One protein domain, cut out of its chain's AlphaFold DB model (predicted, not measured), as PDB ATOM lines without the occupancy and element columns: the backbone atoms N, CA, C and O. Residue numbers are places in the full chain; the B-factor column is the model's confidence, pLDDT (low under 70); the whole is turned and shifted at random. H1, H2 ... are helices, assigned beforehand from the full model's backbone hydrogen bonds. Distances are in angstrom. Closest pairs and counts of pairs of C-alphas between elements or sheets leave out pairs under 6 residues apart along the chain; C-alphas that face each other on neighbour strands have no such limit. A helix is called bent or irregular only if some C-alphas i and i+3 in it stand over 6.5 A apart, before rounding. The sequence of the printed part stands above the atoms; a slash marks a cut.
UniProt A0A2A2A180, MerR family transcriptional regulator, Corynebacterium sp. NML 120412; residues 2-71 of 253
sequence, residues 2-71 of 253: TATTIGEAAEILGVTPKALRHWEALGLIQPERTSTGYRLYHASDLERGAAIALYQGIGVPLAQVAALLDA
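What this domain is: This is residues 2 to 71 of the 253 residues of the protein "MerR family transcriptional regulator" of Corynebacterium sp. NML 120412 (UniProt A0A2A2A180). Four helices are set crosswise: H3, the longest, runs roughly along the length of the domain, H1 and H4 pack on it at steep angles, and H2 crosses beside H1, nearly at right angles to it. Between H2 and H3 a long loop, residues 26 to 42, folds back on itself and makes one end of the longest axis. The printed part has 70 residues with four named helices, H1, H2, H3 and H4 in that order, and no named strand; the class is all helix. It is compact, with a radius of gyration of the C-alphas of 11.7 A, and elongated, spanning 35 by 20 by 19 A.

Where its parts are: H1 is residues 6 to 13, 10.4 A long, beginning at C-alpha 6 (147.403, 119.987, 109.353). H2 is residues 17 to 25, 12.4 A. H3 is residues 43 to 57, 20.7 A. H4 is residues 62 to 69, 10.9 A, ending at C-alpha 69 (162.177, 127.372, 122.909); it is only just irregular, C-alphas 63 and 66 being 6.6 A apart.

How they stand to each other: H1 and H2 touch, about perpendicular at 83 degrees; their closest C-alphas, Ala 10 and Pro 17, are 5.4 A apart. H1 touches H3 at a steep tilt of 57 degrees, the same way, closest at the C-alphas of Leu 13 and Ala 50, 5.9 A. H2 and H3 are close but not clearly touching, with the C-alphas of Leu 20 and Gly 49 at 8.0 A. H3 touches H4 at a steep tilt of 56 degrees, opposite ways; the C-alphas of Ile 52 and Val 65 are closest, 6.5 A. H4 is apart from H1 and H2. Every O i to N i+4 pair is within hydrogen-bond range in H1, H2 and H3, and 2 of 4 in H4.

The domain as a whole: The C-alphas farthest apart, Ser 35 and Ile 58, are 37.6 A apart. The printed part has no cut. The link from H2 to H3 is long, 17 residues, with a short antiparallel pairing of residues 32 to 33 with 39 to 40; the other two links are tight. The mean pLDDT of the printed part is 92.0, with residue 2 under 70.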
ATOM      1  N   THR A   2     139.420 129.322 116.337       69.88
ATOM      2  CA  THR A   2     139.390 128.472 115.136       69.88
ATOM      3  C   THR A   2     140.625 127.583 115.118       69.88
ATOM      4  O   THR A   2     141.736 128.085 114.972       69.88
ATOM      5  N   ALA A   3     140.436 126.281 115.307       79.25
ATOM      6  CA  ALA A   3     141.517 125.316 115.200       79.25
ATOM      7  C   ALA A   3     141.763 124.976 113.722       79.25
ATOM      8  O   ALA A   3     140.809 124.830 112.957       79.25
ATOM      9  N   THR A   4     143.029 124.880 113.324       91.69
ATOM     10  CA  THR A   4     143.448 124.674 111.927       91.69
ATOM     11  C   THR A   4     143.788 123.215 111.662       91.69
ATOM     12  O   THR A   4     144.305 122.503 112.529       91.69
ATOM     13  N   THR A   5     143.490 122.737 110.458       94.69
ATOM     14  CA  THR A   5     143.893 121.397 110.022       94.69
ATOM     15  C   THR A   5     145.397 121.347 109.750       94.69
ATOM     16  O   THR A   5     146.055 122.368 109.577       94.69
ATOM     17  N   ILE A   6     145.968 120.143 109.650       94.56
ATOM     18  CA  ILE A   6     147.403 119.987 109.353       94.56
ATOM     19  C   ILE A   6     147.826 120.615 108.013       94.56
ATOM     20  O   ILE A   6     148.976 121.019 107.878       94.56
ATOM     21  N   GLY A   7     146.928 120.664 107.022       94.56
ATOM     22  CA  GLY A   7     147.212 121.273 105.721       94.56
ATOM     23  C   GLY A   7     147.328 122.789 105.833       94.56
ATOM     24  O   GLY A   7     148.343 123.353 105.444       94.56
ATOM     25  N   GLU A   8     146.334 123.415 106.462       95.25
ATOM     26  CA  GLU A   8     146.310 124.860 106.707       95.25
ATOM     27  C   GLU A   8     147.462 125.292 107.623       95.25
ATOM     28  O   GLU A   8     148.149 126.266 107.338       95.25
ATOM     29  N   ALA A   9     147.740 124.535 108.689       95.31
ATOM     30  CA  ALA A   9     148.859 124.813 109.587       95.31
ATOM     31  C   ALA A   9     150.215 124.733 108.865       95.31
ATOM     32  O   ALA A   9     151.101 125.548 109.112       95.31
ATOM     33  N   ALA A  10     150.385 123.760 107.966       96.31
ATOM     34  CA  ALA A  10     151.604 123.615 107.175       96.31
ATOM     35  C   ALA A  10     151.798 124.803 106.222       96.31
ATOM     36  O   ALA A  10     152.903 125.334 106.130       96.31
ATOM     37  N   GLU A  11     150.719 125.246 105.575       96.38
ATOM     38  CA  GLU A  11     150.717 126.411 104.690       96.38
ATOM     39  C   GLU A  11     151.051 127.704 105.445       96.38
ATOM     40  O   GLU A  11     151.964 128.422 105.043       96.38
ATOM     41  N   ILE A  12     150.399 127.952 106.586       95.06
ATOM     42  CA  ILE A  12     150.650 129.123 107.445       95.06
ATOM     43  C   ILE A  12     152.118 129.193 107.877       95.06
ATOM     44  O   ILE A  12     152.718 130.266 107.895       95.06
ATOM     45  N   LEU A  13     152.696 128.048 108.241       94.50
ATOM     46  CA  LEU A  13     154.057 127.962 108.763       94.50
ATOM     47  C   LEU A  13     155.121 127.832 107.665       94.50
ATOM     48  O   LEU A  13     156.310 127.820 107.978       94.50
ATOM     49  N   GLY A  14     154.717 127.712 106.396       94.88
ATOM     50  CA  GLY A  14     155.637 127.502 105.278       94.88
ATOM     51  C   GLY A  14     156.424 126.190 105.375       94.88
ATOM     52  O   GLY A  14     157.549 126.104 104.886       94.88
ATOM     53  N   VAL A  15     155.864 125.166 106.025       95.12
ATOM     54  CA  VAL A  15     156.503 123.853 106.208       95.12
ATOM     55  C   VAL A  15     155.669 122.741 105.590       95.12
ATOM     56  O   VAL A  15     154.551 122.936 105.131       95.12
ATOM     57  N   THR A  16     156.204 121.522 105.571       96.38
ATOM     58  CA  THR A  16     155.437 120.369 105.087       96.38
ATOM     59  C   THR A  16     154.562 119.782 106.201       96.38
ATOM     60  O   THR A  16     154.986 119.746 107.361       96.38
ATOM     61  N   PRO A  17     153.404 119.168 105.884       96.38
ATOM     62  CA  PRO A  17     152.647 118.377 106.860       96.38
ATOM     63  C   PRO A  17     153.485 117.264 107.514       96.38
ATOM     64  O   PRO A  17     153.244 116.874 108.654       96.38
ATOM     65  N   LYS A  18     154.497 116.745 106.800       96.62
ATOM     66  CA  LYS A  18     155.462 115.777 107.338       96.62
ATOM     67  C   LYS A  18     156.317 116.391 108.452       96.62
ATOM     68  O   LYS A  18     156.532 115.717 109.456       96.62
ATOM     69  N   ALA A  19     156.764 117.639 108.299       94.94
ATOM     70  CA  ALA A  19     157.506 118.358 109.333       94.94
ATOM     71  C   ALA A  19     156.657 118.534 110.600       94.94
ATOM     72  O   ALA A  19     157.121 118.182 111.678       94.94
ATOM     73  N   LEU A  20     155.384 118.924 110.470       95.62
ATOM     74  CA  LEU A  20     154.475 119.047 111.620       95.62
ATOM     75  C   LEU A  20     154.275 117.725 112.375       95.62
ATOM     76  O   LEU A  20     154.316 117.704 113.602       95.62
ATOM     77  N   ARG A  21     154.106 116.600 111.664       95.06
ATOM     78  CA  ARG A  21     154.039 115.269 112.306       95.06
ATOM     79  C   ARG A  21     155.347 114.902 112.994       95.06
ATOM     80  O   ARG A  21     155.329 114.235 114.022       95.06
ATOM     81  N   HIS A  22     156.475 115.298 112.413       94.69
ATOM     82  CA  HIS A  22     157.778 115.048 113.008       94.69
ATOM     83  C   HIS A  22     157.973 115.868 114.288       94.69
ATOM     84  O   HIS A  22     158.417 115.320 115.290       94.69
ATOM     85  N   TRP A  23     157.574 117.140 114.288       95.31
ATOM     86  CA  TRP A  23     157.605 117.991 115.476       95.31
ATOM     87  C   TRP A  23     156.701 117.451 116.589       95.31
ATOM     88  O   TRP A  23     157.133 117.403 117.736       95.31
ATOM     89  N   GLU A  24     155.497 116.968 116.258       93.75
ATOM     90  CA  GLU A  24     154.616 116.278 117.216       93.75
ATOM     91  C   GLU A  24     155.270 115.006 117.772       93.75
ATOM     92  O   GLU A  24     155.263 114.790 118.979       93.75
ATOM     93  N   ALA A  25     155.878 114.176 116.918       93.38
ATOM     94  CA  ALA A  25     156.552 112.951 117.353       93.38
ATOM     95  C   ALA A  25     157.737 113.224 118.298       93.38
ATOM     96  O   ALA A  25     158.042 112.397 119.153       93.38
ATOM     97  N   LEU A  26     158.386 114.382 118.155       90.75
ATOM     98  CA  LEU A  26     159.438 114.863 119.051       90.75
ATOM     99  C   LEU A  26     158.893 115.616 120.278       90.75
ATOM    100  O   LEU A  26     159.675 116.093 121.095       90.75
ATOM    101  N   GLY A  27     157.570 115.750 120.408       91.00
ATOM    102  CA  GLY A  27     156.913 116.458 121.507       91.00
ATOM    103  C   GLY A  27     157.068 117.980 121.466       91.00
ATOM    104  O   GLY A  27     156.777 118.642 122.457       91.00
ATOM    105  N   LEU A  28     157.519 118.549 120.344       91.25
ATOM    106  CA  LEU A  28     157.752 119.990 120.203       91.25
ATOM    107  C   LEU A  28     156.453 120.786 120.059       91.25
ATOM    108  O   LEU A  28     156.417 121.956 120.427       91.25
ATOM    109  N   ILE A  29     155.410 120.149 119.533       93.12
ATOM    110  CA  ILE A  29     154.038 120.661 119.441       93.12
ATOM    111  C   ILE A  29     153.076 119.533 119.814       93.12
ATOM    112  O   ILE A  29     153.402 118.360 119.619       93.12
ATOM    113  N   GLN A  30     151.902 119.864 120.343       91.81
ATOM    114  CA  GLN A  30     150.935 118.867 120.809       91.81
ATOM    115  C   GLN A  30     149.522 119.268 120.370       91.81
ATOM    116  O   GLN A  30     148.739 119.744 121.191       91.81
ATOM    117  N   PRO A  31     149.189 119.079 119.077       92.62
ATOM    118  CA  PRO A  31     147.878 119.441 118.562       92.62
ATOM    119  C   PRO A  31     146.778 118.616 119.233       92.62
ATOM    120  O   PRO A  31     146.938 117.419 119.502       92.62
ATOM    121  N   GLU A  32     145.620 119.240 119.424       93.50
ATOM    122  CA  GLU A  32     144.417 118.551 119.880       93.50
ATOM    123  C   GLU A  32     143.934 117.560 118.809       93.50
ATOM    124  O   GLU A  32     144.266 117.666 117.623       93.50
ATOM    125  N   ARG A  33     143.133 116.572 119.215       92.44
ATOM    126  CA  ARG A  33     142.479 115.649 118.288       92.44
ATOM    127  C   ARG A  33     140.967 115.757 118.365       92.44
ATOM    128  O   ARG A  33     140.397 115.774 119.449       92.44
ATOM    129  N   THR A  34     140.313 115.759 117.205       90.44
ATOM    130  CA  THR A  34     138.857 115.599 117.129       90.44
ATOM    131  C   THR A  34     138.435 114.238 117.687       90.44
ATOM    132  O   THR A  34     139.230 113.297 117.746       90.44
ATOM    133  N   SER A  35     137.144 114.084 117.990       86.56
ATOM    134  CA  SER A  35     136.538 112.786 118.337       86.56
ATOM    135  C   SER A  35     136.746 111.705 117.264       86.56
ATOM    136  O   SER A  35     136.745 110.518 117.567       86.56
ATOM    137  N   THR A  36     136.961 112.116 116.012       87.44
ATOM    138  CA  THR A  36     137.267 111.260 114.857       87.44
ATOM    139  C   THR A  36     138.771 111.057 114.614       87.44
ATOM    140  O   THR A  36     139.148 110.359 113.676       87.44
ATOM    141  N   GLY A  37     139.642 111.630 115.454       87.12
ATOM    142  CA  GLY A  37     141.091 111.409 115.447       87.12
ATOM    143  C   GLY A  37     141.920 112.350 114.562       87.12
ATOM    144  O   GLY A  37     143.129 112.137 114.433       87.12
ATOM    145  N   TYR A  38     141.323 113.389 113.967       88.25
ATOM    146  CA  TYR A  38     142.047 114.385 113.164       88.25
ATOM    147  C   TYR A  38     142.767 115.403 114.048       88.25
ATOM    148  O   TYR A  38     142.234 115.814 115.070       88.25
ATOM    149  N   ARG A  39     143.966 115.832 113.631       92.69
ATOM    150  CA  ARG A  39     144.762 116.850 114.336       92.69
ATOM    151  C   ARG A  39     144.206 118.246 114.099       92.69
ATOM    152  O   ARG A  39     143.952 118.607 112.949       92.69
ATOM    153  N   LEU A  40     144.117 119.011 115.176       94.38
ATOM    154  CA  LEU A  40     143.713 120.404 115.208       94.38
ATOM    155  C   LEU A  40     144.804 121.229 115.891       94.38
ATOM    156  O   LEU A  40     145.156 120.974 117.040       94.38
ATOM    157  N   TYR A  41     145.339 122.202 115.161       93.88
ATOM    158  CA  TYR A  41     146.389 123.100 115.627       93.88
ATOM    159  C   TYR A  41     145.762 124.414 116.076       93.88
ATOM    160  O   TYR A  41     145.080 125.093 115.297       93.88
ATOM    161  N   HIS A  42     145.988 124.769 117.335       94.19
ATOM    162  CA  HIS A  42     145.524 126.030 117.904       94.19
ATOM    163  C   HIS A  42     146.569 127.128 117.721       94.19
ATOM    164  O   HIS A  42     147.700 126.877 117.309       94.19
ATOM    165  N   ALA A  43     146.203 128.366 118.059       92.56
ATOM    166  CA  ALA A  43     147.100 129.516 117.951       92.56
ATOM    167  C   ALA A  43     148.453 129.286 118.656       92.56
ATOM    168  O   ALA A  43     149.491 129.604 118.091       92.56
ATOM    169  N   SER A  44     148.455 128.644 119.830       90.81
ATOM    170  CA  SER A  44     149.681 128.304 120.565       90.81
ATOM    171  C   SER A  44     150.580 127.305 119.827       90.81
ATOM    172  O   SER A  44     151.804 127.425 119.880       90.81
ATOM    173  N   ASP A  45     149.995 126.333 119.119       93.12
ATOM    174  CA  ASP A  45     150.760 125.385 118.303       93.12
ATOM    175  C   ASP A  45     151.380 126.084 117.092       93.12
ATOM    176  O   ASP A  45     152.515 125.784 116.719       93.12
ATOM    177  N   LEU A  46     150.652 127.032 116.492       94.44
ATOM    178  CA  LEU A  46     151.140 127.831 115.371       94.44
ATOM    179  C   LEU A  46     152.255 128.787 115.808       94.44
ATOM    180  O   LEU A  46     153.283 128.854 115.144       94.44
ATOM    181  N   GLU A  47     152.117 129.469 116.946       92.94
ATOM    182  CA  GLU A  47     153.172 130.332 117.495       92.94
ATOM    183  C   GLU A  47     154.452 129.540 117.788       92.94
ATOM    184  O   GLU A  47     155.547 129.928 117.365       92.94
ATOM    185  N   ARG A  48     154.326 128.381 118.447       93.75
ATOM    186  CA  ARG A  48     155.475 127.508 118.715       93.75
ATOM    187  C   ARG A  48     156.061 126.931 117.424       93.75
ATOM    188  O   ARG A  48     157.281 126.879 117.279       93.75
ATOM    189  N   GLY A  49     155.216 126.561 116.463       95.19
ATOM    190  CA  GLY A  49     155.622 126.108 115.133       95.19
ATOM    191  C   GLY A  49     156.400 127.166 114.347       95.19
ATOM    192  O   GLY A  49     157.417 126.845 113.732       95.19
ATOM    193  N   ALA A  50     155.986 128.432 114.420       94.69
ATOM    194  CA  ALA A  50     156.675 129.546 113.776       94.69
ATOM    195  C   ALA A  50     158.072 129.759 114.375       94.69
ATOM    196  O   ALA A  50     159.042 129.952 113.641       94.69
ATOM    197  N   ALA A  51     158.201 129.645 115.700       93.19
ATOM    198  CA  ALA A  51     159.495 129.717 116.371       93.19
ATOM    199  C   ALA A  51     160.426 128.560 115.961       93.19
ATOM    200  O   ALA A  51     161.602 128.791 115.676       93.19
ATOM    201  N   ILE A  52     159.912 127.326 115.860       95.19
ATOM    202  CA  ILE A  52     160.688 126.176 115.361       95.19
ATOM    203  C   ILE A  52     161.184 126.442 113.936       95.19
ATOM    204  O   ILE A  52     162.377 126.279 113.666       95.19
ATOM    205  N   ALA A  53     160.292 126.879 113.043       93.88
ATOM    206  CA  ALA A  53     160.628 127.183 111.656       93.88
ATOM    207  C   ALA A  53     161.722 128.259 111.553       93.88
ATOM    208  O   ALA A  53     162.665 128.099 110.779       93.88
ATOM    209  N   LEU A  54     161.648 129.308 112.378       92.94
ATOM    210  CA  LEU A  54     162.653 130.370 112.428       92.94
ATOM    211  C   LEU A  54     164.043 129.833 112.803       92.94
ATOM    212  O   LEU A  54     165.017 130.120 112.107       92.94
ATOM    213  N   TYR A  55     164.144 129.032 113.870       92.88
ATOM    214  CA  TYR A  55     165.426 128.462 114.296       92.88
ATOM    215  C   TYR A  55     166.009 127.512 113.248       92.88
ATOM    216  O   TYR A  55     167.207 127.564 112.964       92.88
ATOM    217  N   GLN A  56     165.174 126.684 112.618       92.31
ATOM    218  CA  GLN A  56     165.630 125.845 111.510       92.31
ATOM    219  C   GLN A  56     166.086 126.685 110.308       92.31
ATOM    220  O   GLN A  56     167.078 126.336 109.670       92.31
ATOM    221  N   GLY A  57     165.416 127.808 110.033       90.75
ATOM    222  CA  GLY A  57     165.769 128.739 108.961       90.75
ATOM    223  C   GLY A  57     167.155 129.370 109.116       90.75
ATOM    224  O   GLY A  57     167.807 129.652 108.116       90.75
ATOM    225  N   ILE A  58     167.648 129.524 110.349       90.81
ATOM    226  CA  ILE A  58     169.020 129.986 110.631       90.81
ATOM    227  C   ILE A  58     170.016 128.833 110.846       90.81
ATOM    228  O   ILE A  58     171.119 129.041 111.354       90.81
ATOM    229  N   GLY A  59     169.639 127.605 110.481       90.94
ATOM    230  CA  GLY A  59     170.518 126.438 110.515       90.94
ATOM    231  C   GLY A  59     170.688 125.795 111.892       90.94
ATOM    232  O   GLY A  59     171.593 124.979 112.062       90.94
ATOM    233  N   VAL A  60     169.841 126.117 112.877       90.69
ATOM    234  CA  VAL A  60     169.863 125.410 114.166       90.69
ATOM    235  C   VAL A  60     169.279 124.004 113.978       90.69
ATOM    236  O   VAL A  60     168.143 123.864 113.506       90.69
ATOM    237  N   PRO A  61     170.001 122.936 114.367       90.25
ATOM    238  CA  PRO A  61     169.483 121.577 114.275       90.25
ATOM    239  C   PRO A  61     168.237 121.394 115.140       90.25
ATOM    240  O   PRO A  61     168.216 121.807 116.298       90.25
ATOM    241  N   LEU A  62     167.229 120.688 114.623       88.75
ATOM    242  CA  LEU A  62     165.947 120.473 115.312       88.75
ATOM    243  C   LEU A  62     166.105 119.883 116.726       88.75
ATOM    244  O   LEU A  62     165.355 120.236 117.629       88.75
ATOM    245  N   ALA A  63     167.125 119.044 116.934       88.25
ATOM    246  CA  ALA A  63     167.456 118.466 118.237       88.25
ATOM    247  C   ALA A  63     167.829 119.513 119.308       88.25
ATOM    248  O   ALA A  63     167.684 119.248 120.496       88.25
ATOM    249  N   GLN A  64     168.299 120.696 118.902       88.81
ATOM    250  CA  GLN A  64     168.657 121.798 119.801       88.81
ATOM    251  C   GLN A  64     167.505 122.794 119.988       88.81
ATOM    252  O   GLN A  64     167.467 123.508 120.988       88.81
ATOM    253  N   VAL A  65     166.543 122.823 119.059       90.31
ATOM    254  CA  VAL A  65     165.436 123.790 119.062       90.31
ATOM    255  C   VAL A  65     164.587 123.682 120.330       90.31
ATOM    256  O   VAL A  65     164.208 124.712 120.879       90.31
ATOM    257  N   ALA A  66     164.348 122.470 120.846       87.31
ATOM    258  CA  ALA A  66     163.600 122.266 122.092       87.31
ATOM    259  C   ALA A  66     164.180 123.086 123.257       87.31
ATOM    260  O   ALA A  66     163.467 123.837 123.915       87.31
ATOM    261  N   ALA A  67     165.499 123.001 123.453       88.12
ATOM    262  CA  ALA A  67     166.188 123.700 124.530       88.12
ATOM    263  C   ALA A  67     166.151 125.226 124.360       88.12
ATOM    264  O   ALA A  67     166.168 125.942 125.355       88.12
ATOM    265  N   LEU A  68     166.092 125.726 123.121       90.06
ATOM    266  CA  LEU A  68     166.014 127.160 122.831       90.06
ATOM    267  C   LEU A  68     164.609 127.730 123.032       90.06
ATOM    268  O   LEU A  68     164.482 128.867 123.480       90.06
ATOM    269  N   LEU A  69     163.569 126.957 122.712       88.25
ATOM    270  CA  LEU A  69     162.177 127.372 122.909       88.25
ATOM    271  C   LEU A  69     161.843 127.580 124.385       88.25
ATOM    272  O   LEU A  69     161.077 128.479 124.716       88.25
ATOM    273  N   ASP A  70     162.430 126.757 125.251       87.88
ATOM    274  CA  ASP A  70     162.142 126.756 126.684       87.88
ATOM    275  C   ASP A  70     163.235 127.497 127.498       87.88
ATOM    276  O   ASP A  70     163.231 127.487 128.731       87.88
ATOM    277  N   ALA A  71     164.185 128.160 126.820       89.62
ATOM    278  CA  ALA A  71     165.275 128.905 127.448       89.62
ATOM    279  C   ALA A  71     164.822 130.257 128.023       89.62
ATOM    280  O   ALA A  71     163.958 130.947 127.484       89.62
TER     281      ALA A  71